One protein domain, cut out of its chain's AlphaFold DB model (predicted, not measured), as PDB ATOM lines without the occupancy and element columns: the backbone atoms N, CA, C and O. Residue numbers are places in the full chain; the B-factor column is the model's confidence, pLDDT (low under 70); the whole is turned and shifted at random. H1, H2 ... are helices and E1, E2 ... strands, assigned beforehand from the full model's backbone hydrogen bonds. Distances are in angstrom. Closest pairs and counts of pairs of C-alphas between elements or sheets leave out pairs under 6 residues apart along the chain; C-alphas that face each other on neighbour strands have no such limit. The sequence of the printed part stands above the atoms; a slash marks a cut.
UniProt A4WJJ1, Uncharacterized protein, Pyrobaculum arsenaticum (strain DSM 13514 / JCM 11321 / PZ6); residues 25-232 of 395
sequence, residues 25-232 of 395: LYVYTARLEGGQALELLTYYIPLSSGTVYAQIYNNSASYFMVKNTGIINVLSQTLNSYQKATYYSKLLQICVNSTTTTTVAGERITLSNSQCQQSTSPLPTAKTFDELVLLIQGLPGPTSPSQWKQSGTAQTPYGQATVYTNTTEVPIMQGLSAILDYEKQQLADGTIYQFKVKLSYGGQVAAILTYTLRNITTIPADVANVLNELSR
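What this domain is: This is residues 25 to 232 of the 395 residues of an uncharacterized protein of Pyrobaculum arsenaticum (strain DSM 13514 / JCM 11321 / PZ6) (UniProt A4WJJ1). One long, twisted sheet of 13 antiparallel strands makes the body, with its edges E8 and E9 far from each other; it curls round helix H1, while helix H2 packs on the other face at E4 and E5. These are three layers, H2 on one face of the sheet and H1 on the other. The printed part has 208 residues, in the order E1 to E8, H1, E9 to E13, H2; across the sheet the strands run E8 E7 E6 E5 E4 E3 E2 E1 E13 E12 E11 E10 E9. The class is mostly strand, and the whole is compact, with a radius of gyration of the C-alphas of 18.4 A and spans of 55 by 46 by 38 A.

How they stand to each other: E1, residues 25 to 33, and E2, residues 38 to 47, form an antiparallel hairpin at 149 degrees; N 28 and O 42 are 2.8 A apart. E3, residues 50 to 57, E4, 60 to 67, E5, 72 to 77, E6, 82 to 87, E7, 97 to 104, and E8, 107 to 114, continue this meander, each strand the antiparallel neighbour of the one before. Within hydrogen-bond range are N 54 and O 43, 3.0 A, N 62 and O 55, 2.9 A, N 75 and O 63, 2.8 A, N 85 and O 74, 2.8 A, N 99 and O 84, 2.8 A, and N 111 and O 100, 2.8 A. E7 bends by 50 degrees at residue 101. H1, residues 129 to 137, is on the sheet; its Leu 132 and Tyr 53 of E3 have C-alphas 7.1 A apart, their closest. E9, residues 149 to 156, E10, 159 to 173, E11, 176 to 187, E12, 192 to 201, and E13, 204 to 218, form a second meander; N 161 and O 154, N 182 and O 166, N 198 and O 181 and N 209 and O 197 are each 2.8 A apart. E9 bends by 58 degrees at residue 152. E13 is the antiparallel neighbour of E1 at 161 degrees; N 31 and O 210 are 2.8 A apart. H2, residues 221 to 231, is over E4 at a height over the sheet of 7.8 A, slantwise to the strands at 47 degrees to E4 on the local plane; the closest C-alphas of H2 and E5 are Leu 230 and Asn 73, 5.7 A. H1 and H2 are apart. In both helices every O i to N i+4 pair is within hydrogen-bond range.

Where its parts are: E1 begins at C-alpha 25 (-138.568, -156.098, 134.829). E10 is 43.1 A long, E13 41.0 A and E11 36.1 A. H1 is 12.0 A long and H2 15.3 A, ending at C-alpha 231 (-138.417, -140.242, 138.265).

The domain as a whole: The C-alphas farthest apart, Ala 105 and Gly 152, are 58.3 A apart. The printed part has no cut. The links E8 to H1 and H1 to E9 are long. The mean pLDDT of the printed part is 88.7; residues 89 to 95, 115 and 119 are under 70.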
ATOM      1  N   LEU A  25    -139.985-156.237 135.122       94.62
ATOM      2  CA  LEU A  25    -138.568-156.098 134.829       94.62
ATOM      3  C   LEU A  25    -138.173-157.166 133.807       94.62
ATOM      4  O   LEU A  25    -138.231-158.362 134.101       94.62
ATOM      5  N   TYR A  26    -137.750-156.730 132.627       96.88
ATOM      6  CA  TYR A  26    -137.216-157.595 131.583       96.88
ATOM      7  C   TYR A  26    -135.695-157.619 131.703       96.88
ATOM      8  O   TYR A  26    -135.039-156.578 131.636       96.88
ATOM      9  N   VAL A  27    -135.141-158.809 131.905       96.88
ATOM     10  CA  VAL A  27    -133.712-159.019 132.127       96.88
ATOM     11  C   VAL A  27    -133.091-159.572 130.858       96.88
ATOM     12  O   VAL A  27    -133.483-160.643 130.397       96.88
ATOM     13  N   TYR A  28    -132.105-158.869 130.320       97.56
ATOM     14  CA  TYR A  28    -131.379-159.229 129.111       97.56
ATOM     15  C   TYR A  28    -129.902-159.467 129.415       97.56
ATOM     16  O   TYR A  28    -129.314-158.852 130.302       97.56
ATOM     17  N   THR A  29    -129.290-160.335 128.621       96.56
ATOM     18  CA  THR A  29    -127.837-160.395 128.476       96.56
ATOM     19  C   THR A  29    -127.469-159.669 127.190       96.56
ATOM     20  O   THR A  29    -127.986-160.021 126.128       96.56
ATOM     21  N   ALA A  30    -126.597-158.667 127.279       95.38
ATOM     22  CA  ALA A  30    -126.017-157.984 126.132       95.38
ATOM     23  C   ALA A  30    -124.597-158.500 125.897       95.38
ATOM     24  O   ALA A  30    -123.768-158.460 126.802       95.38
ATOM     25  N   ARG A  31    -124.317-158.974 124.686       95.00
ATOM     26  CA  ARG A  31    -123.020-159.522 124.293       95.00
ATOM     27  C   ARG A  31    -122.469-158.756 123.101       95.00
ATOM     28  O   ARG A  31    -123.148-158.665 122.079       95.00
ATOM     29  N   LEU A  32    -121.263-158.219 123.245       91.88
ATOM     30  CA  LEU A  32    -120.519-157.543 122.185       91.88
ATOM     31  C   LEU A  32    -119.392-158.454 121.684       91.88
ATOM     32  O   LEU A  32    -118.549-158.894 122.463       91.88
ATOM     33  N   GLU A  33    -119.375-158.714 120.382       91.31
ATOM     34  CA  GLU A  33    -118.365-159.497 119.659       91.31
ATOM     35  C   GLU A  33    -117.702-158.600 118.604       91.31
ATOM     36  O   GLU A  33    -118.363-157.702 118.094       91.31
ATOM     37  N   GLY A  34    -116.422-158.810 118.267       77.06
ATOM     38  CA  GLY A  34    -115.656-157.909 117.374       77.06
ATOM     39  C   GLY A  34    -114.335-157.376 117.952       77.06
ATOM     40  O   GLY A  34    -113.681-156.528 117.357       77.06
ATOM     41  N   GLY A  35    -113.941-157.878 119.124       71.31
ATOM     42  CA  GLY A  35    -112.729-157.529 119.866       71.31
ATOM     43  C   GLY A  35    -112.622-158.427 121.101       71.31
ATOM     44  O   GLY A  35    -112.850-159.632 121.000       71.31
ATOM     45  N   GLN A  36    -112.351-157.859 122.281       73.69
ATOM     46  CA  GLN A  36    -112.592-158.587 123.533       73.69
ATOM     47  C   GLN A  36    -114.097-158.778 123.724       73.69
ATOM     48  O   GLN A  36    -114.849-157.803 123.763       73.69
ATOM     49  N   ALA A  37    -114.529-160.035 123.819       80.44
ATOM     50  CA  ALA A  37    -115.925-160.350 124.068       80.44
ATOM     51  C   ALA A  37    -116.336-159.785 125.431       80.44
ATOM     52  O   ALA A  37    -115.724-160.100 126.453       80.44
ATOM     53  N   LEU A  38    -117.370-158.950 125.428       86.88
ATOM     54  CA  LEU A  38    -117.925-158.342 126.628       86.88
ATOM     55  C   LEU A  38    -119.357-158.834 126.802       86.88
ATOM     56  O   LEU A  38    -120.148-158.787 125.859       86.88
ATOM     57  N   GLU A  39    -119.686-159.281 128.008       89.75
ATOM     58  CA  GLU A  39    -121.039-159.663 128.387       89.75
ATOM     59  C   GLU A  39    -121.510-158.794 129.556       89.75
ATOM     60  O   GLU A  39    -120.792-158.605 130.539       89.75
ATOM     61  N   LEU A  40    -122.707-158.229 129.420       92.25
ATOM     62  CA  LEU A  40    -123.293-157.266 130.344       92.25
ATOM     63  C   LEU A  40    -124.710-157.705 130.697       92.25
ATOM     64  O   LEU A  40    -125.456-158.187 129.839       92.25
ATOM     65  N   LEU A  41    -125.110-157.474 131.943       94.62
ATOM     66  CA  LEU A  41    -126.503-157.604 132.341       94.62
ATOM     67  C   LEU A  41    -127.219-156.290 132.036       94.62
ATOM     68  O   LEU A  41    -126.749-155.220 132.433       94.62
ATOM     69  N   THR A  42    -128.348-156.355 131.334       95.75
ATOM     70  CA  THR A  42    -129.142-155.169 131.013       95.75
ATOM     71  C   THR A  42    -130.597-155.341 131.399       95.75
ATOM     72  O   THR A  42    -131.157-156.436 131.343       95.75
ATOM     73  N   TYR A  43    -131.215-154.246 131.826       95.94
ATOM     74  CA  TYR A  43    -132.611-154.227 132.246       95.94
ATOM     75  C   TYR A  43    -133.435-153.343 131.330       95.94
ATOM     76  O   TYR A  43    -132.975-152.284 130.908       95.94
ATOM     77  N   TYR A  44    -134.667-153.767 131.078       96.69
ATOM     78  CA  TYR A  44    -135.703-152.965 130.450       96.69
ATOM     79  C   TYR A  44    -136.946-152.958 131.331       96.69
ATOM     80  O   TYR A  44    -137.419-154.009 131.769       96.69
ATOM     81  N   ILE A  45    -137.458-151.765 131.615       95.50
ATOM     82  CA  ILE A  45    -138.633-151.579 132.465       95.50
ATOM     83  C   ILE A  45    -139.564-150.587 131.761       95.50
ATOM     84  O   ILE A  45    -139.272-149.386 131.734       95.50
ATOM     85  N   PRO A  46    -140.674-151.052 131.168       93.38
ATOM     86  CA  PRO A  46    -141.711-150.163 130.669       93.38
ATOM     87  C   PRO A  46    -142.504-149.577 131.843       93.38
ATOM     88  O   PRO A  46    -142.962-150.302 132.728       93.38
ATOM     89  N   LEU A  47    -142.684-148.258 131.843       91.25
ATOM     90  CA  LEU A  47    -143.443-147.511 132.843       91.25
ATOM     91  C   LEU A  47    -144.530-146.678 132.151       91.25
ATOM     92  O   LEU A  47    -144.448-146.359 130.967       91.25
ATOM     93  N   SER A  48    -145.544-146.244 132.899       89.56
ATOM     94  CA  SER A  48    -146.561-145.320 132.370       89.56
ATOM     95  C   SER A  48    -145.974-143.957 131.981       89.56
ATOM     96  O   SER A  48    -146.470-143.291 131.072       89.56
ATOM     97  N   SER A  49    -144.896-143.544 132.649       88.38
ATOM     98  CA  SER A  49    -144.216-142.266 132.438       88.38
ATOM     99  C   SER A  49    -143.078-142.317 131.413       88.38
ATOM    100  O   SER A  49    -142.468-141.279 131.159       88.38
ATOM    101  N   GLY A  50    -142.751-143.488 130.855       92.06
ATOM    102  CA  GLY A  50    -141.619-143.661 129.944       92.06
ATOM    103  C   GLY A  50    -141.021-145.063 129.993       92.06
ATOM    104  O   GLY A  50    -141.686-146.022 130.368       92.06
ATOM    105  N   THR A  51    -139.746-145.188 129.651       94.31
ATOM    106  CA  THR A  51    -139.025-146.467 129.688       94.31
ATOM    107  C   THR A  51    -137.705-146.325 130.426       94.31
ATOM    108  O   THR A  51    -137.093-145.255 130.434       94.31
ATOM    109  N   VAL A  52    -137.274-147.402 131.085       95.50
ATOM    110  CA  VAL A  52    -135.974-147.458 131.757       95.50
ATOM    111  C   VAL A  52    -135.104-148.528 131.133       95.50
ATOM    112  O   VAL A  52    -135.552-149.652 130.909       95.50
ATOM    113  N   TYR A  53    -133.857-148.156 130.884       95.50
ATOM    114  CA  TYR A  53    -132.772-149.037 130.497       95.50
ATOM    115  C   TYR A  53    -131.714-149.039 131.592       95.50
ATOM    116  O   TYR A  53    -131.400-147.982 132.132       95.50
ATOM    117  N   ALA A  54    -131.142-150.194 131.908       95.00
ATOM    118  CA  ALA A  54    -129.976-150.267 132.779       95.00
ATOM    119  C   ALA A  54    -128.875-151.118 132.158       95.00
ATOM    120  O   ALA A  54    -129.164-152.092 131.465       95.00
ATOM    121  N   GLN A  55    -127.627-150.779 132.465       92.88
ATOM    122  CA  GLN A  55    -126.442-151.591 132.207       92.88
ATOM    123  C   GLN A  55    -125.722-151.828 133.522       92.88
ATOM    124  O   GLN A  55    -125.456-150.874 134.253       92.88
ATOM    125  N   ILE A  56    -125.394-153.083 133.806       91.50
ATOM    126  CA  ILE A  56    -124.682-153.477 135.017       91.50
ATOM    127  C   ILE A  56    -123.428-154.245 134.614       91.50
ATOM    128  O   ILE A  56    -123.495-155.237 133.885       91.50
ATOM    129  N   TYR A  57    -122.284-153.774 135.107       86.06
ATOM    130  CA  TYR A  57    -120.970-154.351 134.844       86.06
ATOM    131  C   TYR A  57    -120.007-154.076 135.994       86.06
ATOM    132  O   TYR A  57    -119.867-152.928 136.406       86.06
ATOM    133  N   ASN A  58    -119.316-155.106 136.496       81.44
ATOM    134  CA  ASN A  58    -118.257-154.985 137.510       81.44
ATOM    135  C   ASN A  58    -118.592-154.007 138.658       81.44
ATOM    136  O   ASN A  58    -117.869-153.040 138.895       81.44
ATOM    137  N   ASN A  59    -119.710-154.242 139.356       81.81
ATOM    138  CA  ASN A  59    -120.209-153.410 140.468       81.81
ATOM    139  C   ASN A  59    -120.508-151.942 140.112       81.81
ATOM    140  O   ASN A  59    -120.663-151.104 141.001       81.81
ATOM    141  N   SER A  60    -120.591-151.632 138.821       87.69
ATOM    142  CA  SER A  60    -121.057-150.355 138.299       87.69
ATOM    143  C   SER A  60    -122.407-150.556 137.627       87.69
ATOM    144  O   SER A  60    -122.619-151.545 136.922       87.69
ATOM    145  N   ALA A  61    -123.322-149.623 137.850       92.12
ATOM    146  CA  ALA A  61    -124.646-149.637 137.257       92.12
ATOM    147  C   ALA A  61    -124.978-148.260 136.685       92.12
ATOM    148  O   ALA A  61    -124.847-147.249 137.373       92.12
ATOM    149  N   SER A  62    -125.430-148.233 135.436       93.25
ATOM    150  CA  SER A  62    -125.904-147.029 134.758       93.25
ATOM    151  C   SER A  62    -127.348-147.240 134.345       93.25
ATOM    152  O   SER A  62    -127.648-148.153 133.578       93.25
ATOM    153  N   TYR A  63    -128.239-146.396 134.844       94.81
ATOM    154  CA  TYR A  63    -129.665-146.421 134.567       94.81
ATOM    155  C   TYR A  63    -130.067-145.176 133.789       94.81
ATOM    156  O   TYR A  63    -129.656-144.068 134.117       94.81
ATOM    157  N   PHE A  64    -130.923-145.353 132.795       93.94
ATOM    158  CA  PHE A  64    -131.431-144.311 131.918       93.94
ATOM    159  C   PHE A  64    -132.949-144.390 131.928       93.94
ATOM    160  O   PHE A  64    -133.511-145.391 131.497       93.94
ATOM    161  N   MET A  65    -133.618-143.348 132.403       94.38
ATOM    162  CA  MET A  65    -135.065-143.196 132.314       94.38
ATOM    163  C   MET A  65    -135.398-142.184 131.226       94.38
ATOM    164  O   MET A  65    -135.192-140.984 131.405       94.38
ATOM    165  N   VAL A  66    -135.947-142.674 130.119       92.81
ATOM    166  CA  VAL A  66    -136.444-141.860 129.009       92.81
ATOM    167  C   VAL A  66    -137.918-141.580 129.258       92.81
ATOM    168  O   VAL A  66    -138.765-142.462 129.116       92.81
ATOM    169  N   LYS A  67    -138.237-140.355 129.683       91.62
ATOM    170  CA  LYS A  67    -139.607-139.949 130.003       91.62
ATOM    171  C   LYS A  67    -140.392-139.615 128.739       91.62
ATOM    172  O   LYS A  67    -139.856-139.044 127.793       91.62
ATOM    173  N   ASN A  68    -141.703-139.838 128.783       89.25
ATOM    174  CA  ASN A  68    -142.633-139.462 127.708       89.25
ATOM    175  C   ASN A  68    -142.677-137.945 127.444       89.25
ATOM    176  O   ASN A  68    -143.141-137.514 126.395       89.25
ATOM    177  N   THR A  69    -142.183-137.135 128.382       86.75
ATOM    178  CA  THR A  69    -142.041-135.680 128.245       86.75
ATOM    179  C   THR A  69    -140.800-135.258 127.451       86.75
ATOM    180  O   THR A  69    -140.561-134.062 127.312       86.75
ATOM    181  N   GLY A  70    -139.981-136.204 126.976       85.38
ATOM    182  CA  GLY A  70    -138.715-135.913 126.297       85.38
ATOM    183  C   GLY A  70    -137.629-135.391 127.237       85.38
ATOM    184  O   GLY A  70    -136.825-134.548 126.848       85.38
ATOM    185  N   ILE A  71    -137.629-135.874 128.479       87.88
ATOM    186  CA  ILE A  71    -136.573-135.651 129.476       87.88
ATOM    187  C   ILE A  71    -135.896-136.994 129.727       87.88
ATOM    188  O   ILE A  71    -136.584-138.009 129.866       87.88
ATOM    189  N   ILE A  72    -134.566-137.005 129.809       90.06
ATOM    190  CA  ILE A  72    -133.813-138.216 130.147       90.06
ATOM    191  C   ILE A  72    -133.116-138.008 131.483       90.06
ATOM    192  O   ILE A  72    -132.268-137.125 131.609       90.06
ATOM    193  N   ASN A  73    -133.454-138.845 132.460       91.81
ATOM    194  CA  ASN A  73    -132.726-138.915 133.718       91.81
ATOM    195  C   ASN A  73    -131.759-140.083 133.683       91.81
ATOM    196  O   ASN A  73    -132.133-141.197 133.326       91.81
ATOM    197  N   VAL A  74    -130.519-139.817 134.063       92.69
ATOM    198  CA  VAL A  74    -129.466-140.818 134.142       92.69
ATOM    199  C   VAL A  74    -129.021-140.929 135.583       92.69
ATOM    200  O   VAL A  74    -128.865-139.920 136.271       92.69
ATOM    201  N   LEU A  75    -128.830-142.160 136.033       93.38
ATOM    202  CA  LEU A  75    -128.243-142.466 137.317       93.38
ATOM    203  C   LEU A  75    -127.091-143.445 137.123       93.38
ATOM    204  O   LEU A  75    -127.313-144.573 136.703       93.38
ATOM    205  N   SER A  76    -125.888-143.027 137.487       91.81
ATOM    206  CA  SER A  76    -124.686-143.852 137.477       91.81
ATOM    207  C   SER A  76    -124.231-144.101 138.907       91.81
ATOM    208  O   SER A  76    -124.115-143.172 139.709       91.81
ATOM    209  N   GLN A  77    -123.973-145.358 139.235       89.81
ATOM    210  CA  GLN A  77    -123.562-145.798 140.558       89.81
ATOM    211  C   GLN A  77    -122.344-146.701 140.437       89.81
ATOM    212  O   GLN A  77    -122.308-147.613 139.615       89.81
ATOM    213  N   THR A  78    -121.359-146.457 141.287       86.38
ATOM    214  CA  THR A  78    -120.267-147.386 141.577       86.38
ATOM    215  C   THR A  78    -120.230-147.619 143.087       86.38
ATOM    216  O   THR A  78    -121.017-147.028 143.828       86.38
ATOM    217  N   LEU A  79    -119.289-148.433 143.574       78.94
ATOM    218  CA  LEU A  79    -119.103-148.650 145.012       78.94
ATOM    219  C   LEU A  79    -118.954-147.331 145.803       78.94
ATOM    220  O   LEU A  79    -119.464-147.214 146.915       78.94
ATOM    221  N   ASN A  80    -118.273-146.337 145.222       78.69
ATOM    222  CA  ASN A  80    -117.850-145.121 145.927       78.69
ATOM    223  C   ASN A  80    -118.406-143.825 145.328       78.69
ATOM    224  O   ASN A  80    -118.202-142.753 145.902       78.69
ATOM    225  N   SER A  81    -119.088-143.903 144.185       83.88
ATOM    226  CA  SER A  81    -119.620-142.736 143.492       83.88
ATOM    227  C   SER A  81    -121.078-142.914 143.107       83.88
ATOM    228  O   SER A  81    -121.553-144.006 142.792       83.88
ATOM    229  N   TYR A  82    -121.786-141.798 143.133       88.56
ATOM    230  CA  TYR A  82    -123.169-141.677 142.719       88.56
ATOM    231  C   TYR A  82    -123.274-140.419 141.869       88.56
ATOM    232  O   TYR A  82    -122.883-139.341 142.313       88.56
ATOM    233  N   GLN A  83    -123.802-140.533 140.661       89.06
ATOM    234  CA  GLN A  83    -124.035-139.396 139.786       89.06
ATOM    235  C   GLN A  83    -125.437-139.483 139.217       89.06
ATOM    236  O   GLN A  83    -125.793-140.460 138.568       89.06
ATOM    237  N   LYS A  84    -126.217-138.429 139.417       91.19
ATOM    238  CA  LYS A  84    -127.518-138.252 138.791       91.19
ATOM    239  C   LYS A  84    -127.455-137.079 137.828       91.19
ATOM    240  O   LYS A  84    -126.897-136.042 138.172       91.19
ATOM    241  N   ALA A  85    -128.042-137.232 136.652       88.44
ATOM    242  CA  ALA A  85    -128.067-136.223 135.608       88.44
ATOM    243  C   ALA A  85    -129.460-136.117 134.977       88.44
ATOM    244  O   ALA A  85    -130.149-137.125 134.829       88.44
ATOM    245  N   THR A  86    -129.850-134.910 134.573       87.75
ATOM    246  CA  THR A  86    -131.082-134.632 133.824       87.75
ATOM    247  C   THR A  86    -130.754-133.906 132.525       87.75
ATOM    248  O   THR A  86    -130.188-132.810 132.542       87.75
ATOM    249  N   TYR A  87    -131.146-134.512 131.405       83.44
ATOM    250  CA  TYR A  87    -130.992-133.978 130.053       83.44
ATOM    251  C   TYR A  87    -132.325-133.446 129.523       83.44
ATOM    252  O   TYR A  87    -133.346-134.135 129.595       83.44
ATOM    253  N   TYR A  88    -132.288-132.250 128.929       77.94
ATOM    254  CA  TYR A  88    -133.472-131.577 128.383       77.94
ATOM    255  C   TYR A  88    -133.480-131.421 126.852       77.94
ATOM    256  O   TYR A  88    -134.556-131.261 126.291       77.94
ATOM    257  N   SER A  89    -132.328-131.435 126.168       66.56
ATOM    258  CA  SER A  89    -132.226-131.059 124.739       66.56
ATOM    259  C   SER A  89    -131.551-132.106 123.849       66.56
ATOM    260  O   SER A  89    -132.121-132.503 122.837       66.56
ATOM    261  N   LYS A  90    -130.343-132.570 124.202       62.03
ATOM    262  CA  LYS A  90    -129.656-133.711 123.564       62.03
ATOM    263  C   LYS A  90    -128.989-134.579 124.631       62.03
ATOM    264  O   LYS A  90    -128.422-134.053 125.589       62.03
ATOM    265  N   LEU A  91    -129.034-135.901 124.454       57.53
ATOM    266  CA  LEU A  91    -128.204-136.818 125.234       57.53
ATOM    267  C   LEU A  91    -126.733-136.414 125.018       57.53
ATOM    268  O   LEU A  91    -126.340-136.155 123.882       57.53
ATOM    269  N   LEU A  92    -125.946-136.324 126.093       57.59
ATOM    270  CA  LEU A  92    -124.523-135.935 126.053       57.59
ATOM    271  C   LEU A  92    -124.234-134.482 125.601       57.59
ATOM    272  O   LEU A  92    -123.086-134.159 125.300       57.59
ATOM    273  N   GLN A  93    -125.227-133.580 125.560       59.25
ATOM    274  CA  GLN A  93    -124.956-132.151 125.330       59.25
ATOM    275  C   GLN A  93    -124.309-131.475 126.550       59.25
ATOM    276  O   GLN A  93    -124.495-131.904 127.685       59.25
ATOM    277  N   ILE A  94    -123.600-130.368 126.287       54.84
ATOM    278  CA  ILE A  94    -122.801-129.576 127.250       54.84
ATOM    279  C   ILE A  94    -123.634-129.082 128.441       54.84
ATOM    280  O   ILE A  94    -123.103-128.889 129.529       54.84
ATOM    281  N   CYS A  95    -124.940-128.908 128.252       65.31
ATOM    282  CA  CYS A  95    -125.826-128.486 129.314       65.31
ATOM    283  C   CYS A  95    -126.498-129.706 129.967       65.31
ATOM    284  O   CYS A  95    -127.416-130.296 129.391       65.31
ATOM    285  N   VAL A  96    -126.113-130.011 131.210       72.38
ATOM    286  CA  VAL A  96    -126.788-130.991 132.069       72.38
ATOM    287  C   VAL A  96    -126.981-130.443 133.486       72.38
ATOM    288  O   VAL A  96    -126.089-129.794 134.033       72.38
ATOM    289  N   ASN A  97    -128.126-130.734 134.109       83.06
ATOM    290  CA  ASN A  97    -128.271-130.559 135.556       83.06
ATOM    291  C   ASN A  97    -127.824-131.851 136.232       83.06
ATOM    292  O   ASN A  97    -128.301-132.923 135.860       83.06
ATOM    293  N   SER A  98    -126.919-131.780 137.205       85.19
ATOM    294  CA  SER A  98    -126.373-132.979 137.843       85.19
ATOM    295  C   SER A  98    -126.215-132.850 139.349       85.19
ATOM    296  O   SER A  98    -126.018-131.758 139.872       85.19
ATOM    297  N   THR A  99    -126.291-133.988 140.036       88.06
ATOM    298  CA  THR A  99    -125.870-134.150 141.426       88.06
ATOM    299  C   THR A  99    -124.862-135.289 141.480       88.06
ATOM    300  O   THR A  99    -125.189-136.420 141.124       88.06
ATOM    301  N   THR A 100    -123.650-134.997 141.935       88.75
ATOM    302  CA  THR A 100    -122.552-135.957 142.040       88.75
ATOM    303  C   THR A 100    -122.124-136.075 143.491       88.75
ATOM    304  O   THR A 100    -121.719-135.089 144.100       88.75
ATOM    305  N   THR A 101    -122.162-137.290 144.028       89.62
ATOM    306  CA  THR A 101    -121.574-137.637 145.317       89.62
ATOM    307  C   THR A 101    -120.384-138.560 145.107       89.62
ATOM    308  O   THR A 101    -120.506-139.609 144.478       89.62
ATOM    309  N   THR A 102    -119.229-138.194 145.649       91.19
ATOM    310  CA  THR A 102    -118.012-139.016 145.591       91.19
ATOM    311  C   THR A 102    -117.141-138.773 146.822       91.19
ATOM    312  O   THR A 102    -117.557-138.071 147.742       91.19
ATOM    313  N   THR A 103    -115.953-139.367 146.861       91.19
ATOM    314  CA  THR A 103    -114.945-139.138 147.899       91.19
ATOM    315  C   THR A 103    -113.680-138.554 147.281       91.19
ATOM    316  O   THR A 103    -113.152-139.124 146.332       91.19
ATOM    317  N   VAL A 104    -113.181-137.446 147.830       91.38
ATOM    318  CA  VAL A 104    -111.905-136.819 147.443       91.38
ATOM    319  C   VAL A 104    -111.081-136.597 148.703       91.38
ATOM    320  O   VAL A 104    -111.600-136.078 149.687       91.38
ATOM    321  N   ALA A 105    -109.818-137.031 148.708       90.31
ATOM    322  CA  ALA A 105    -108.948-136.978 149.893       90.31
ATOM    323  C   ALA A 105    -109.604-137.566 151.170       90.31
ATOM    324  O   ALA A 105    -109.455-137.042 152.278       90.31
ATOM    325  N   GLY A 106    -110.388-138.640 151.018       89.25
ATOM    326  CA  GLY A 106    -111.123-139.292 152.111       89.25
ATOM    327  C   GLY A 106    -112.371-138.545 152.603       89.25
ATOM    328  O   GLY A 106    -113.042-139.029 153.508       89.25
ATOM    329  N   GLU A 107    -112.708-137.396 152.018       90.38
ATOM    330  CA  GLU A 107    -113.908-136.626 152.344       90.38
ATOM    331  C   GLU A 107    -115.029-136.926 151.351       90.38
ATOM    332  O   GLU A 107    -114.853-136.779 150.140       90.38
ATOM    333  N   ARG A 108    -116.211-137.288 151.858       90.69
ATOM    334  CA  ARG A 108    -117.409-137.395 151.020       90.69
ATOM    335  C   ARG A 108    -117.857-135.992 150.610       90.69
ATOM    336  O   ARG A 108    -118.030-135.131 151.468       90.69
ATOM    337  N   ILE A 109    -118.062-135.775 149.318       92.31
ATOM    338  CA  ILE A 109    -118.461-134.498 148.719       92.31
ATOM    339  C   ILE A 109    -119.721-134.706 147.890       92.31
ATOM    340  O   ILE A 109    -119.783-135.665 147.122       92.31
ATOM    341  N   THR A 110    -120.720-133.832 148.047       90.56
ATOM    342  CA  THR A 110    -121.914-133.810 147.190       90.56
ATOM    343  C   THR A 110    -122.034-132.470 146.488       90.56
ATOM    344  O   THR A 110    -122.307-131.455 147.122       90.56
ATOM    345  N   LEU A 111    -121.872-132.474 145.168       89.56
ATOM    346  CA  LEU A 111    -122.018-131.292 144.327       89.56
ATOM    347  C   LEU A 111    -123.307-131.372 143.542       89.56
ATOM    348  O   LEU A 111    -123.654-132.431 143.028       89.56
ATOM    349  N   SER A 112    -123.996-130.247 143.421       86.69
ATOM    350  CA  SER A 112    -125.070-130.088 142.449       86.69
ATOM    351  C   SER A 112    -124.724-128.953 141.506       86.69
ATOM    352  O   SER A 112    -124.259-127.911 141.954       86.69
ATOM    353  N   ASN A 113    -124.955-129.163 140.217       78.62
ATOM    354  CA  ASN A 113    -124.767-128.179 139.166       78.62
ATOM    355  C   ASN A 113    -126.081-128.047 138.390       78.62
ATOM    356  O   ASN A 113    -126.693-129.055 138.028       78.62
ATOM    357  N   SER A 114    -126.517-126.812 138.150       76.19
ATOM    358  CA  SER A 114    -127.658-126.527 137.288       76.19
ATOM    359  C   SER A 114    -127.284-125.471 136.263       76.19
ATOM    360  O   SER A 114    -127.286-124.276 136.556       76.19
ATOM    361  N   GLN A 115    -126.998-125.918 135.046       67.94
ATOM    362  CA  GLN A 115    -126.663-125.046 133.921       67.94
ATOM    363  C   GLN A 115    -127.819-124.886 132.933       67.94
ATOM    364  O   GLN A 115    -127.728-124.058 132.028       67.94
ATOM    365  N   CYS A 116    -128.914-125.641 133.099       70.94
ATOM    366  CA  CYS A 116    -129.900-125.821 132.038       70.94
ATOM    367  C   CYS A 116    -131.303-125.436 132.430       70.94
ATOM    368  O   CYS A 116    -131.775-125.691 133.538       70.94
ATOM    369  N   GLN A 117    -131.995-124.904 131.432       70.62
ATOM    370  CA  GLN A 117    -133.437-124.788 131.431       70.62
ATOM    371  C   GLN A 117    -134.028-125.866 130.528       70.62
ATOM    372  O   GLN A 117    -133.360-126.400 129.639       70.62
ATOM    373  N   GLN A 118    -135.293-126.186 130.774       70.81
ATOM    374  CA  GLN A 118    -136.026-127.127 129.950       70.81
ATOM    375  C   GLN A 118    -136.072-126.624 128.500       70.81
ATOM    376  O   GLN A 118    -136.460-125.488 128.233       70.81
ATOM    377  N   SER A 119    -135.661-127.481 127.566       68.50
ATOM    378  CA  SER A 119    -135.733-127.206 126.134       68.50
ATOM    379  C   SER A 119    -137.189-127.104 125.692       68.50
ATOM    380  O   SER A 119    -138.034-127.891 126.121       68.50
ATOM    381  N   THR A 120    -137.475-126.189 124.769       73.62
ATOM    382  CA  THR A 120    -138.765-126.136 124.064       73.62
ATOM    383  C   THR A 120    -138.902-127.240 123.009       73.62
ATOM    384  O   THR A 120    -140.002-127.497 122.531       73.62
ATOM    385  N   SER A 121    -137.796-127.905 122.656       75.31
ATOM    386  CA  SER A 121    -137.754-129.070 121.765       75.31
ATOM    387  C   SER A 121    -137.424-130.326 122.585       75.31
ATOM    388  O   SER A 121    -136.279-130.438 123.038       75.31
ATOM    389  N   PRO A 122    -138.390-131.234 122.822       74.50
ATOM    390  CA  PRO A 122    -138.189-132.414 123.663       74.50
ATOM    391  C   PRO A 122    -137.227-133.430 123.031       74.50
ATOM    392  O   PRO A 122    -137.118-133.519 121.806       74.50
ATOM    393  N   LEU A 123    -136.560-134.232 123.868       79.75
ATOM    394  CA  LEU A 123    -135.753-135.368 123.412       79.75
ATOM    395  C   LEU A 123    -136.620-136.458 122.761       79.75
ATOM    396  O   LEU A 123    -137.792-136.602 123.125       79.75
ATOM    397  N   PRO A 124    -136.041-137.282 121.862       80.81
ATOM    398  CA  PRO A 124    -136.707-138.479 121.366       80.81
ATOM    399  C   PRO A 124    -137.159-139.381 122.518       80.81
ATOM    400  O   PRO A 124    -136.415-139.623 123.470       80.81
ATOM    401  N   THR A 125    -138.381-139.892 122.415       86.12
ATOM    402  CA  THR A 125    -138.924-140.885 123.346       86.12
ATOM    403  C   THR A 125    -138.673-142.292 122.822       86.12
ATOM    404  O   THR A 125    -138.612-142.485 121.610       86.12
ATOM    405  N   ALA A 126    -138.638-143.280 123.711       88.00
ATOM    406  CA  ALA A 126    -138.613-144.691 123.345       88.00
ATOM    407  C   ALA A 126    -139.740-145.435 124.065       88.00
ATOM    408  O   ALA A 126    -139.918-145.274 125.277       88.00
ATOM    409  N   LYS A 127    -140.497-146.244 123.322       87.00
ATOM    410  CA  LYS A 127    -141.619-147.036 123.843       87.00
ATOM    411  C   LYS A 127    -141.273-148.512 123.936       87.00
ATOM    412  O   LYS A 127    -141.696-149.174 124.881       87.00
ATOM    413  N   THR A 128    -140.489-149.020 122.993       90.38
ATOM    414  CA  THR A 128    -140.079-150.427 122.952       90.38
ATOM    415  C   THR A 128    -138.616-150.600 123.354       90.38
ATOM    416  O   THR A 128    -137.845-149.642 123.424       90.38
ATOM    417  N   PHE A 129    -138.230-151.843 123.643       94.06
ATOM    418  CA  PHE A 129    -136.856-152.176 124.012       94.06
ATOM    419  C   PHE A 129    -135.844-151.816 122.913       94.06
ATOM    420  O   PHE A 129    -134.806-151.233 123.211       94.06
ATOM    421  N   ASP A 130    -136.148-152.118 121.649       93.38
ATOM    422  CA  ASP A 130    -135.277-151.819 120.510       93.38
ATOM    423  C   ASP A 130    -135.103-150.311 120.293       93.38
ATOM    424  O   ASP A 130    -133.970-149.851 120.173       93.38
ATOM    425  N   GLU A 131    -136.184-149.523 120.342       91.94
ATOM    426  CA  GLU A 131    -136.107-148.054 120.274       91.94
ATOM    427  C   GLU A 131    -135.221-147.483 121.389       91.94
ATOM    428  O   GLU A 131    -134.404-146.591 121.157       91.94
ATOM    429  N   LEU A 132    -135.361-148.021 122.604       92.31
ATOM    430  CA  LEU A 132    -134.597-147.576 123.760       92.31
ATOM    431  C   LEU A 132    -133.112-147.917 123.620       92.31
ATOM    432  O   LEU A 132    -132.265-147.066 123.878       92.31
ATOM    433  N   VAL A 133    -132.784-149.133 123.174       92.50
ATOM    434  CA  VAL A 133    -131.397-149.524 122.902       92.50
ATOM    435  C   VAL A 133    -130.795-148.644 121.810       92.50
ATOM    436  O   VAL A 133    -129.690-148.143 121.995       92.50
ATOM    437  N   LEU A 134    -131.506-148.414 120.701       91.06
ATOM    438  CA  LEU A 134    -131.030-147.543 119.623       91.06
ATOM    439  C   LEU A 134    -130.729-146.130 120.139       91.06
ATOM    440  O   LEU A 134    -129.657-145.594 119.863       91.06
ATOM    441  N   LEU A 135    -131.634-145.562 120.944       88.81
ATOM    442  CA  LEU A 135    -131.479-144.231 121.524       88.81
ATOM    443  C   LEU A 135    -130.280-144.143 122.479       88.81
ATOM    444  O   LEU A 135    -129.464-143.233 122.345       88.81
ATOM    445  N   ILE A 136    -130.157-145.073 123.432       88.31
ATOM    446  CA  ILE A 136    -129.088-145.035 124.442       88.31
ATOM    447  C   ILE A 136    -127.714-145.323 123.828       88.31
ATOM    448  O   ILE A 136    -126.727-144.719 124.239       88.31
ATOM    449  N   GLN A 137    -127.641-146.206 122.830       87.00
ATOM    450  CA  GLN A 137    -126.390-146.531 122.137       87.00
ATOM    451  C   GLN A 137    -126.035-145.524 121.029       87.00
ATOM    452  O   GLN A 137    -124.971-145.636 120.428       87.00
ATOM    453  N   GLY A 138    -126.917-144.563 120.722       86.19
ATOM    454  CA  GLY A 138    -126.717-143.614 119.624       86.19
ATOM    455  C   GLY A 138    -126.665-144.282 118.245       86.19
ATOM    456  O   GLY A 138    -125.984-143.788 117.347       86.19
ATOM    457  N   LEU A 139    -127.343-145.419 118.078       86.81
ATOM    458  CA  LEU A 139    -127.324-146.188 116.838       86.81
ATOM    459  C   LEU A 139    -128.318-145.595 115.824       86.81
ATOM    460  O   LEU A 139    -129.493-145.409 116.154       86.81
ATOM    461  N   PRO A 140    -127.893-145.336 114.575       82.25
ATOM    462  CA  PRO A 140    -128.791-144.896 113.518       82.25
ATOM    463  C   PRO A 140    -129.620-146.095 113.067       82.25
ATOM    464  O   PRO A 140    -129.126-146.971 112.364       82.25
ATOM    465  N   GLY A 141    -130.861-146.181 113.531       74.88
ATOM    466  CA  GLY A 141    -131.694-147.359 113.325       74.88
ATOM    467  C   GLY A 141    -133.074-147.045 112.772       74.88
ATOM    468  O   GLY A 141    -133.419-145.878 112.556       74.88
ATOM    469  N   PRO A 142    -133.884-148.091 112.558       82.00
ATOM    470  CA  PRO A 142    -135.275-147.906 112.206       82.00
ATOM    471  C   PRO A 142    -135.990-147.147 113.334       82.00
ATOM    472  O   PRO A 142    -136.105-147.629 114.457       82.00
ATOM    473  N   THR A 143    -136.455-145.941 113.024       73.56
ATOM    474  CA  THR A 143    -137.209-145.041 113.911       73.56
ATOM    475  C   THR A 143    -138.719-145.235 113.788       73.56
ATOM    476  O   THR A 143    -139.481-144.625 114.536       73.56
ATOM    477  N   SER A 144    -139.173-146.082 112.856       79.69
ATOM    478  CA  SER A 144    -140.584-146.419 112.686       79.69
ATOM    479  C   SER A 144    -140.812-147.915 112.428       79.69
ATOM    480  O   SER A 144    -139.980-148.581 111.803       79.69
ATOM    481  N   PRO A 145    -141.985-148.458 112.811       82.06
ATOM    482  CA  PRO A 145    -142.368-149.835 112.491       82.06
ATOM    483  C   PRO A 145    -142.317-150.165 110.992       82.06
ATOM    484  O   PRO A 145    -141.986-151.286 110.626       82.06
ATOM    485  N   SER A 146    -142.593-149.193 110.117       86.44
ATOM    486  CA  SER A 146    -142.588-149.375 108.656       86.44
ATOM    487  C   SER A 146    -141.207-149.647 108.055       86.44
ATOM    488  O   SER A 146    -141.117-150.124 106.927       86.44
ATOM    489  N   GLN A 147    -140.130-149.346 108.782       90.19
ATOM    490  CA  GLN A 147    -138.763-149.615 108.335       90.19
ATOM    491  C   GLN A 147    -138.339-151.065 108.601       90.19
ATOM    492  O   GLN A 147    -137.333-151.523 108.057       90.19
ATOM    493  N   TRP A 148    -139.106-151.801 109.404       94.31
ATOM    494  CA  TRP A 148    -138.874-153.209 109.687       94.31
ATOM    495  C   TRP A 148    -139.523-154.099 108.629       94.31
ATOM    496  O   TRP A 148    -140.712-153.977 108.337       94.31
ATOM    497  N   LYS A 149    -138.752-155.041 108.081       96.06
ATOM    498  CA  LYS A 149    -139.253-156.059 107.151       96.06
ATOM    499  C   LYS A 149    -139.388-157.384 107.880       96.06
ATOM    500  O   LYS A 149    -138.414-157.866 108.449       96.06
ATOM    501  N   GLN A 150    -140.576-157.979 107.857       96.56
ATOM    502  CA  GLN A 150    -140.760-159.336 108.363       96.56
ATOM    503  C   GLN A 150    -139.979-160.308 107.472       96.56
ATOM    504  O   GLN A 150    -140.200-160.354 106.263       96.56
ATOM    505  N   SER A 151    -139.065-161.064 108.068       95.81
ATOM    506  CA  SER A 151    -138.175-161.990 107.361       95.81
ATOM    507  C   SER A 151    -138.468-163.457 107.670       95.81
ATOM    508  O   SER A 151    -138.040-164.330 106.920       95.81
ATOM    509  N   GLY A 152    -139.217-163.751 108.738       96.75
ATOM    510  CA  GLY A 152    -139.587-165.123 109.081       96.75
ATOM    511  C   GLY A 152    -140.139-165.282 110.492       96.75
ATOM    512  O   GLY A 152    -140.662-164.337 111.085       96.75
ATOM    513  N   THR A 153    -140.013-166.496 111.027       96.94
ATOM    514  CA  THR A 153    -140.296-166.818 112.431       96.94
ATOM    515  C   THR A 153    -139.155-167.640 113.028       96.94
ATOM    516  O   THR A 153    -138.441-168.327 112.300       96.94
ATOM    517  N   ALA A 154    -138.978-167.563 114.345       96.50
ATOM    518  CA  ALA A 154    -137.980-168.310 115.099       96.50
ATOM    519  C   ALA A 154    -138.618-168.909 116.357       96.50
ATOM    520  O   ALA A 154    -139.455-168.272 116.996       96.50
ATOM    521  N   GLN A 155    -138.223-170.127 116.728       97.00
ATOM    522  CA  GLN A 155    -138.663-170.728 117.984       97.00
ATOM    523  C   GLN A 155    -137.753-170.276 119.127       97.00
ATOM    524  O   GLN A 155    -136.532-170.400 119.041       97.00
ATOM    525  N   THR A 156    -138.350-169.783 120.208       94.88
ATOM    526  CA  THR A 156    -137.643-169.314 121.407       94.88
ATOM    527  C   THR A 156    -138.106-170.104 122.638       94.88
ATOM    528  O   THR A 156    -139.164-170.743 122.594       94.88
ATOM    529  N   PRO A 157    -137.389-170.030 123.773       94.44
ATOM    530  CA  PRO A 157    -137.863-170.587 125.044       94.44
ATOM    531  C   PRO A 157    -139.211-170.020 125.523       94.44
ATOM    532  O   PRO A 157    -139.868-170.633 126.356       94.44
ATOM    533  N   TYR A 158    -139.631-168.869 124.990       92.50
ATOM    534  CA  TYR A 158    -140.877-168.177 125.331       92.50
ATOM    535  C   TYR A 158    -141.974-168.357 124.266       92.50
ATOM    536  O   TYR A 158    -143.003-167.686 124.316       92.50
ATOM    537  N   GLY A 159    -141.763-169.259 123.302       94.00
ATOM    538  CA  GLY A 159    -142.678-169.521 122.191       94.00
ATOM    539  C   GLY A 159    -142.149-169.019 120.848       94.00
ATOM    540  O   GLY A 159    -140.975-168.669 120.707       94.00
ATOM    541  N   GLN A 160    -143.019-169.015 119.842       97.38
ATOM    542  CA  GLN A 160    -142.669-168.564 118.499       97.38
ATOM    543  C   GLN A 160    -142.560-167.033 118.459       97.38
ATOM    544  O   GLN A 160    -143.451-166.323 118.923       97.38
ATOM    545  N   ALA A 161    -141.470-166.530 117.885       97.81
ATOM    546  CA  ALA A 161    -141.226-165.116 117.648       97.81
ATOM    547  C   ALA A 161    -141.251-164.811 116.146       97.81
ATOM    548  O   ALA A 161    -140.732-165.582 115.337       97.81
ATOM    549  N   THR A 162    -141.799-163.662 115.770       98.12
ATOM    550  CA  THR A 162    -141.674-163.121 114.415       98.12
ATOM    551  C   THR A 162    -140.325-162.426 114.279       98.12
ATOM    552  O   THR A 162    -139.942-161.627 115.137       98.12
ATOM    553  N   VAL A 163    -139.599-162.727 113.203       98.06
ATOM    554  CA  VAL A 163    -138.293-162.132 112.911       98.06
ATOM    555  C   VAL A 163    -138.484-160.941 111.984       98.06
ATOM    556  O   VAL A 163    -139.132-161.051 110.938       98.06
ATOM    557  N   TYR A 164    -137.900-159.811 112.366       97.75
ATOM    558  CA  TYR A 164    -137.849-158.600 111.564       97.75
ATOM    559  C   TYR A 164    -136.406-158.186 111.326       97.75
ATOM    560  O   TYR A 164    -135.582-158.268 112.236       97.75
ATOM    561  N   THR A 165    -136.119-157.683 110.132       97.31
ATOM    562  CA  THR A 165    -134.800-157.167 109.768       97.31
ATOM    563  C   THR A 165    -134.873-155.758 109.197       97.31
ATOM    564  O   THR A 165    -135.899-155.318 108.665       97.31
ATOM    565  N   ASN A 166    -133.767-155.034 109.321       96.69
ATOM    566  CA  ASN A 166    -133.536-153.753 108.671       96.69
ATOM    567  C   ASN A 166    -132.036-153.611 108.381       96.69
ATOM    568  O   ASN A 166    -131.218-154.072 109.167       96.69
ATOM    569  N   THR A 167    -131.685-152.945 107.286       94.25
ATOM    570  CA  THR A 167    -130.301-152.562 106.997       94.25
ATOM    571  C   THR A 167    -130.261-151.053 106.832       94.25
ATOM    572  O   THR A 167    -131.029-150.497 106.045       94.25
ATOM    573  N   THR A 168    -129.374-150.400 107.575       92.81
ATOM    574  CA  THR A 168    -129.125-148.961 107.483       92.81
ATOM    575  C   THR A 168    -127.683-148.732 107.053       92.81
ATOM    576  O   THR A 168    -126.753-149.255 107.664       92.81
ATOM    577  N   GLU A 169    -127.500-147.941 106.002       90.62
ATOM    578  CA  GLU A 169    -126.185-147.520 105.527       90.62
ATOM    579  C   GLU A 169    -125.892-146.100 106.015       90.62
ATOM    580  O   GLU A 169    -126.722-145.199 105.885       90.62
ATOM    581  N   VAL A 170    -124.709-145.907 106.594       88.88
ATOM    582  CA  VAL A 170    -124.258-144.628 107.141       88.88
ATOM    583  C   VAL A 170    -122.981-144.216 106.411       88.88
ATOM    584  O   VAL A 170    -121.946-144.866 106.592       88.88
ATOM    585  N   PRO A 171    -123.013-143.150 105.595       87.19
ATOM    586  CA  PRO A 171    -121.817-142.661 104.928       87.19
ATOM    587  C   PRO A 171    -120.855-142.066 105.962       87.19
ATOM    588  O   PRO A 171    -121.253-141.250 106.792       87.19
ATOM    589  N   ILE A 172    -119.587-142.471 105.907       82.31
ATOM    590  CA  ILE A 172    -118.533-141.965 106.804       82.31
ATOM    591  C   ILE A 172    -117.695-140.931 106.064       82.31
ATOM    592  O   ILE A 172    -117.469-139.823 106.541       82.31
ATOM    593  N   MET A 173    -117.246-141.311 104.871       83.25
ATOM    594  CA  MET A 173    -116.511-140.469 103.940       83.25
ATOM    595  C   MET A 173    -116.740-140.983 102.521       83.25
ATOM    596  O   MET A 173    -117.330-142.043 102.312       83.25
ATOM    597  N   GLN A 174    -116.288-140.228 101.525       79.88
ATOM    598  CA  GLN A 174    -116.489-140.600 100.131       79.88
ATOM    599  C   GLN A 174    -115.914-142.000  99.842       79.88
ATOM    600  O   GLN A 174    -114.729-142.244 100.056       79.88
ATOM    601  N   GLY A 175    -116.765-142.917  99.373       78.69
ATOM    602  CA  GLY A 175    -116.386-144.301  99.066       78.69
ATOM    603  C   GLY A 175    -116.335-145.261 100.264       78.69
ATOM    604  O   GLY A 175    -116.017-146.430 100.064       78.69
ATOM    605  N   LEU A 176    -116.664-144.808 101.480       82.00
ATOM    606  CA  LEU A 176    -116.709-145.647 102.679       82.00
ATOM    607  C   LEU A 176    -118.011-145.434 103.462       82.00
ATOM    608  O   LEU A 176    -118.255-144.360 104.023       82.00
ATOM    609  N   SER A 177    -118.786-146.507 103.575       87.88
ATOM    610  CA  SER A 177    -120.003-146.563 104.383       87.88
ATOM    611  C   SER A 177    -119.882-147.615 105.482       87.88
ATOM    612  O   SER A 177    -119.337-148.702 105.269       87.88
ATOM    613  N   ALA A 178    -120.435-147.300 106.651       90.88
ATOM    614  CA  ALA A 178    -120.771-148.295 107.656       90.88
ATOM    615  C   ALA A 178    -122.133-148.904 107.313       90.88
ATOM    616  O   ALA A 178    -123.081-148.182 107.006       90.88
ATOM    617  N   ILE A 179    -122.241-150.225 107.401       93.56
ATOM    618  CA  ILE A 179    -123.504-150.943 107.240       93.56
ATOM    619  C   ILE A 179    -123.907-151.500 108.599       93.56
ATOM    620  O   ILE A 179    -123.145-152.237 109.227       93.56
ATOM    621  N   LEU A 180    -125.107-151.142 109.041       94.62
ATOM    622  CA  LEU A 180    -125.731-151.637 110.259       94.62
ATOM    623  C   LEU A 180    -126.899-152.542 109.883       94.62
ATOM    624  O   LEU A 180    -127.935-152.070 109.414       94.62
ATOM    625  N   ASP A 181    -126.721-153.842 110.097       95.75
ATOM    626  CA  ASP A 181    -127.792-154.823 109.967       95.75
ATOM    627  C   ASP A 181    -128.442-155.051 111.328       95.75
ATOM    628  O   ASP A 181    -127.792-155.454 112.297       95.75
ATOM    629  N   TYR A 182    -129.745-154.821 111.377       97.19
ATOM    630  CA  TYR A 182    -130.590-155.012 112.536       97.19
ATOM    631  C   TYR A 182    -131.457-156.253 112.358       97.19
ATOM    632  O   TYR A 182    -132.069-156.454 111.308       97.19
ATOM    633  N   GLU A 183    -131.579-157.041 113.418       97.62
ATOM    634  CA  GLU A 183    -132.551-158.125 113.526       97.62
ATOM    635  C   GLU A 183    -133.243-158.046 114.886       97.62
ATOM    636  O   GLU A 183    -132.587-157.870 115.915       97.62
ATOM    637  N   LYS A 184    -134.567-158.200 114.910       96.88
ATOM    638  CA  LYS A 184    -135.309-158.416 116.152       96.88
ATOM    639  C   LYS A 184    -136.234-159.614 116.052       96.88
ATOM    640  O   LYS A 184    -136.877-159.830 115.028       96.88
ATOM    641  N   GLN A 185    -136.325-160.353 117.148       97.94
ATOM    642  CA  GLN A 185    -137.248-161.467 117.330       97.94
ATOM    643  C   GLN A 185    -138.303-161.039 118.348       97.94
ATOM    644  O   GLN A 185    -137.991-160.851 119.525       97.94
ATOM    645  N   GLN A 186    -139.536-160.840 117.888       97.25
ATOM    646  CA  GLN A 186    -140.639-160.300 118.681       97.25
ATOM    647  C   GLN A 186    -141.691-161.380 118.953       97.25
ATOM    648  O   GLN A 186    -142.202-162.005 118.025       97.25
ATOM    649  N   LEU A 187    -142.018-161.589 120.226       96.94
ATOM    650  CA  LEU A 187    -143.077-162.490 120.678       96.94
ATOM    651  C   LEU A 187    -144.465-161.895 120.394       96.94
ATOM    652  O   LEU A 187    -144.611-160.696 120.143       96.94
ATOM    653  N   ALA A 188    -145.503-162.731 120.463       94.50
ATOM    654  CA  ALA A 188    -146.884-162.336 120.167       94.50
ATOM    655  C   ALA A 188    -147.419-161.200 121.063       94.50
ATOM    656  O   ALA A 188    -148.266-160.425 120.629       94.50
ATOM    657  N   ASP A 189    -146.912-161.077 122.291       92.12
ATOM    658  CA  ASP A 189    -147.274-160.012 123.236       92.12
ATOM    659  C   ASP A 189    -146.501-158.696 123.008       92.12
ATOM    660  O   ASP A 189    -146.690-157.728 123.742       92.12
ATOM    661  N   GLY A 190    -145.626-158.654 121.997       92.62
ATOM    662  CA  GLY A 190    -144.774-157.511 121.681       92.62
ATOM    663  C   GLY A 190    -143.409-157.515 122.371       92.62
ATOM    664  O   GLY A 190    -142.576-156.665 122.055       92.62
ATOM    665  N   THR A 191    -143.137-158.468 123.264       95.38
ATOM    666  CA  THR A 191    -141.839-158.584 123.936       95.38
ATOM    667  C   THR A 191    -140.739-158.926 122.931       95.38
ATOM    668  O   THR A 191    -140.863-159.861 122.139       95.38
ATOM    669  N   ILE A 192    -139.621-158.203 122.981       96.81
ATOM    670  CA  ILE A 192    -138.443-158.510 122.164       96.81
ATOM    671  C   ILE A 192    -137.637-159.606 122.861       96.81
ATOM    672  O   ILE A 192    -137.027-159.358 123.895       96.81
ATOM    673  N   TYR A 193    -137.621-160.817 122.312       97.94
ATOM    674  CA  TYR A 193    -136.788-161.903 122.831       97.94
ATOM    675  C   TYR A 193    -135.308-161.664 122.515       97.94
ATOM    676  O   TYR A 193    -134.454-161.813 123.385       97.94
ATOM    677  N   GLN A 194    -135.002-161.266 121.282       98.00
ATOM    678  CA  GLN A 194    -133.638-160.981 120.854       98.00
ATOM    679  C   GLN A 194    -133.597-159.716 120.003       98.00
ATOM    680  O   GLN A 194    -134.467-159.510 119.158       98.00
ATOM    681  N   PHE A 195    -132.575-158.892 120.218       97.81
ATOM    682  CA  PHE A 195    -132.250-157.748 119.374       97.81
ATOM    683  C   PHE A 195    -130.768-157.787 119.023       97.81
ATOM    684  O   PHE A 195    -129.920-157.826 119.913       97.81
ATOM    685  N   LYS A 196    -130.452-157.799 117.732       97.44
ATOM    686  CA  LYS A 196    -129.097-157.948 117.213       97.44
ATOM    687  C   LYS A 196    -128.763-156.789 116.289       97.44
ATOM    688  O   LYS A 196    -129.549-156.443 115.412       97.44
ATOM    689  N   VAL A 197    -127.572-156.233 116.478       96.31
ATOM    690  CA  VAL A 197    -126.993-155.170 115.661       96.31
ATOM    691  C   VAL A 197    -125.638-155.648 115.166       96.31
ATOM    692  O   VAL A 197    -124.764-155.966 115.969       96.31
ATOM    693  N   LYS A 198    -125.453-155.714 113.853       95.75
ATOM    694  CA  LYS A 198    -124.188-156.091 113.221       95.75
ATOM    695  C   LYS A 198    -123.643-154.897 112.451       95.75
ATOM    696  O   LYS A 198    -124.261-154.453 111.490       95.75
ATOM    697  N   LEU A 199    -122.476-154.415 112.862       93.75
ATOM    698  CA  LEU A 199    -121.744-153.332 112.217       93.75
ATOM    699  C   LEU A 199    -120.694-153.908 111.270       93.75
ATOM    700  O   LEU A 199    -119.876-154.738 111.675       93.75
ATOM    701  N   SER A 200    -120.698-153.442 110.025       92.88
ATOM    702  CA  SER A 200    -119.749-153.866 108.994       92.88
ATOM    703  C   SER A 200    -119.148-152.676 108.242       92.88
ATOM    704  O   SER A 200    -119.837-151.687 108.000       92.88
ATOM    705  N   TYR A 201    -117.888-152.801 107.817       89.06
ATOM    706  CA  TYR A 201    -117.196-151.851 106.938       89.06
ATOM    707  C   TYR A 201    -116.646-152.600 105.726       89.06
ATOM    708  O   TYR A 201    -115.967-153.612 105.885       89.06
ATOM    709  N   GLY A 202    -116.955-152.143 104.508       81.88
ATOM    710  CA  GLY A 202    -116.448-152.779 103.282       81.88
ATOM    711  C   GLY A 202    -116.763-154.281 103.173       81.88
ATOM    712  O   GLY A 202    -115.964-155.042 102.638       81.88
ATOM    713  N   GLY A 203    -117.892-154.726 103.740       80.69
ATOM    714  CA  GLY A 203    -118.304-156.136 103.781       80.69
ATOM    715  C   GLY A 203    -117.698-156.972 104.918       80.69
ATOM    716  O   GLY A 203    -118.118-158.111 105.112       80.69
ATOM    717  N   GLN A 204    -116.764-156.427 105.703       88.12
ATOM    718  CA  GLN A 204    -116.206-157.097 106.879       88.12
ATOM    719  C   GLN A 204    -116.981-156.723 108.139       88.12
ATOM    720  O   GLN A 204    -117.216-155.544 108.402       88.12
ATOM    721  N   VAL A 205    -117.364-157.723 108.936       91.88
ATOM    722  CA  VAL A 205    -118.047-157.509 110.217       91.88
ATOM    723  C   VAL A 205    -117.033-157.018 111.242       91.88
ATOM    724  O   VAL A 205    -116.113-157.748 111.602       91.88
ATOM    725  N   ALA A 206    -117.221-155.793 111.722       91.19
ATOM    726  CA  ALA A 206    -116.382-155.208 112.759       91.19
ATOM    727  C   ALA A 206    -116.907-155.516 114.158       91.19
ATOM    728  O   ALA A 206    -116.113-155.757 115.060       91.19
ATOM    729  N   ALA A 207    -118.231-155.518 114.346       93.38
ATOM    730  CA  ALA A 207    -118.822-155.838 115.637       93.38
ATOM    731  C   ALA A 207    -120.237-156.414 115.527       93.38
ATOM    732  O   ALA A 207    -120.986-156.105 114.599       93.38
ATOM    733  N   ILE A 208    -120.618-157.220 116.516       95.56
ATOM    734  CA  ILE A 208    -121.973-157.733 116.712       95.56
ATOM    735  C   ILE A 208    -122.378-157.471 118.157       95.56
ATOM    736  O   ILE A 208    -121.767-157.998 119.080       95.56
ATOM    737  N   LEU A 209    -123.441-156.702 118.351       95.31
ATOM    738  CA  LEU A 209    -124.082-156.504 119.642       95.31
ATOM    739  C   LEU A 209    -125.397-157.280 119.666       95.31
ATOM    740  O   LEU A 209    -126.292-157.009 118.869       95.31
ATOM    741  N   THR A 210    -125.523-158.240 120.579       97.06
ATOM    742  CA  THR A 210    -126.727-159.068 120.719       97.06
ATOM    743  C   THR A 210    -127.294-158.951 122.123       97.06
ATOM    744  O   THR A 210    -126.617-159.264 123.095       97.06
ATOM    745  N   TYR A 211    -128.557-158.562 122.224       97.75
ATOM    746  CA  TYR A 211    -129.355-158.598 123.441       97.75
ATOM    747  C   TYR A 211    -130.260-159.823 123.404       97.75
ATOM    748  O   TYR A 211    -131.006-159.987 122.443       97.75
ATOM    749  N   THR A 212    -130.226-160.665 124.436       97.81
ATOM    750  CA  THR A 212    -131.101-161.844 124.551       97.81
ATOM    751  C   THR A 212    -131.838-161.831 125.883       97.81
ATOM    752  O   THR A 212    -131.209-161.714 126.935       97.81
ATOM    753  N   LEU A 213    -133.163-161.954 125.839       97.88
ATOM    754  CA  LEU A 213    -134.030-161.998 127.009       97.88
ATOM    755  C   LEU A 213    -133.741-163.264 127.819       97.88
ATOM    756  O   LEU A 213    -133.815-164.386 127.318       97.88
ATOM    757  N   ARG A 214    -133.429-163.071 129.096       96.62
ATOM    758  CA  ARG A 214    -133.149-164.135 130.061       96.62
ATOM    759  C   ARG A 214    -134.362-164.442 130.912       96.62
ATOM    760  O   ARG A 214    -134.649-165.615 131.128       96.62
ATOM    761  N   ASN A 215    -135.040-163.407 131.407       95.25
ATOM    762  CA  ASN A 215    -136.144-163.556 132.349       95.25
ATOM    763  C   ASN A 215    -137.077-162.334 132.336       95.25
ATOM    764  O   ASN A 215    -136.661-161.231 131.979       95.25
ATOM    765  N   ILE A 216    -138.314-162.527 132.791       94.25
ATOM    766  CA  ILE A 216    -139.286-161.470 133.073       94.25
ATOM    767  C   ILE A 216    -139.731-161.646 134.522       94.25
ATOM    768  O   ILE A 216    -140.296-162.674 134.887       94.25
ATOM    769  N   THR A 217    -139.473-160.647 135.357       93.50
ATOM    770  CA  THR A 217    -139.723-160.713 136.805       93.50
ATOM    771  C   THR A 217    -140.487-159.489 137.291       93.50
ATOM    772  O   THR A 217    -140.668-158.520 136.556       93.50
ATOM    773  N   THR A 218    -140.970-159.521 138.528       92.62
ATOM    774  CA  THR A 218    -141.458-158.318 139.216       92.62
ATOM    775  C   THR A 218    -140.284-157.424 139.598       92.62
ATOM    776  O   THR A 218    -139.216-157.937 139.927       92.62
ATOM    777  N   ILE A 219    -140.482-156.105 139.608       91.19
ATOM    778  CA  ILE A 219    -139.438-155.144 139.991       91.19
ATOM    779  C   ILE A 219    -138.994-155.378 141.452       91.19
ATOM    780  O   ILE A 219    -139.816-155.242 142.362       91.19
ATOM    781  N   PRO A 220    -137.709-155.699 141.699       89.50
ATOM    782  CA  PRO A 220    -137.151-155.816 143.046       89.50
ATOM    783  C   PRO A 220    -137.149-154.482 143.814       89.50
ATOM    784  O   PRO A 220    -137.153-153.406 143.214       89.50
ATOM    785  N   ALA A 221    -137.116-154.532 145.149       86.88
ATOM    786  CA  ALA A 221    -137.207-153.337 145.998       86.88
ATOM    787  C   ALA A 221    -136.029-152.356 145.818       86.88
ATOM    788  O   ALA A 221    -136.218-151.140 145.831       86.88
ATOM    789  N   ASP A 222    -134.818-152.870 145.615       85.31
ATOM    790  CA  ASP A 222    -133.619-152.086 145.306       85.31
ATOM    791  C   ASP A 222    -133.756-151.348 143.967       85.31
ATOM    792  O   ASP A 222    -133.493-150.146 143.892       85.31
ATOM    793  N   VAL A 223    -134.282-152.021 142.938       89.69
ATOM    794  CA  VAL A 223    -134.582-151.395 141.641       89.69
ATOM    795  C   VAL A 223    -135.701-150.360 141.782       89.69
ATOM    796  O   VAL A 223    -135.613-149.283 141.197       89.69
ATOM    797  N   ALA A 224    -136.728-150.616 142.598       89.88
ATOM    798  CA  ALA A 224    -137.808-149.657 142.839       89.88
ATOM    799  C   ALA A 224    -137.303-148.337 143.455       89.88
ATOM    800  O   ALA A 224    -137.753-147.260 143.055       89.88
ATOM    801  N   ASN A 225    -136.323-148.395 144.364       89.06
ATOM    802  CA  ASN A 225    -135.680-147.196 144.912       89.06
ATOM    803  C   ASN A 225    -134.950-146.399 143.822       89.06
ATOM    804  O   ASN A 225    -135.103-145.178 143.744       89.06
ATOM    805  N   VAL A 226    -134.216-147.089 142.942       91.69
ATOM    806  CA  VAL A 226    -133.556-146.471 141.780       91.69
ATOM    807  C   VAL A 226    -134.575-145.799 140.855       91.69
ATOM    808  O   VAL A 226    -134.361-144.665 140.429       91.69
ATOM    809  N   LEU A 227    -135.709-146.449 140.583       92.38
ATOM    810  CA  LEU A 227    -136.779-145.888 139.752       92.38
ATOM    811  C   LEU A 227    -137.393-144.624 140.358       92.38
ATOM    812  O   LEU A 227    -137.619-143.645 139.645       92.38
ATOM    813  N   ASN A 228    -137.641-144.620 141.668       90.44
ATOM    814  CA  ASN A 228    -138.139-143.438 142.358       90.44
ATOM    815  C   ASN A 228    -137.141-142.278 142.241       90.44
ATOM    816  O   ASN A 228    -137.547-141.157 141.936       90.44
ATOM    817  N   GLU A 229    -135.839-142.534 142.372       90.44
ATOM    818  CA  GLU A 229    -134.848-141.479 142.169       90.44
ATOM    819  C   GLU A 229    -134.755-141.013 140.715       90.44
ATOM    820  O   GLU A 229    -134.742-139.807 140.474       90.44
ATOM    821  N   LEU A 230    -134.781-141.919 139.739       91.25
ATOM    822  CA  LEU A 230    -134.808-141.572 138.314       91.25
ATOM    823  C   LEU A 230    -136.058-140.788 137.909       91.25
ATOM    824  O   LEU A 230    -135.996-139.968 136.996       91.25
ATOM    825  N   SER A 231    -137.192-140.983 138.583       90.62
ATOM    826  CA  SER A 231    -138.417-140.242 138.265       90.62
ATOM    827  C   SER A 231    -138.331-138.748 138.590       90.62
ATOM    828  O   SER A 231    -139.047-137.949 137.983       90.62
ATOM    829  N   ARG A 232    -137.424-138.347 139.485       90.31
ATOM    830  CA  ARG A 232    -137.242-136.953 139.904       90.31
ATOM    831  C   ARG A 232    -136.174-136.290 139.051       90.31
ATOM    832  O   ARG A 232    -135.084-136.836 138.913       90.31
TER     833      ARG A 232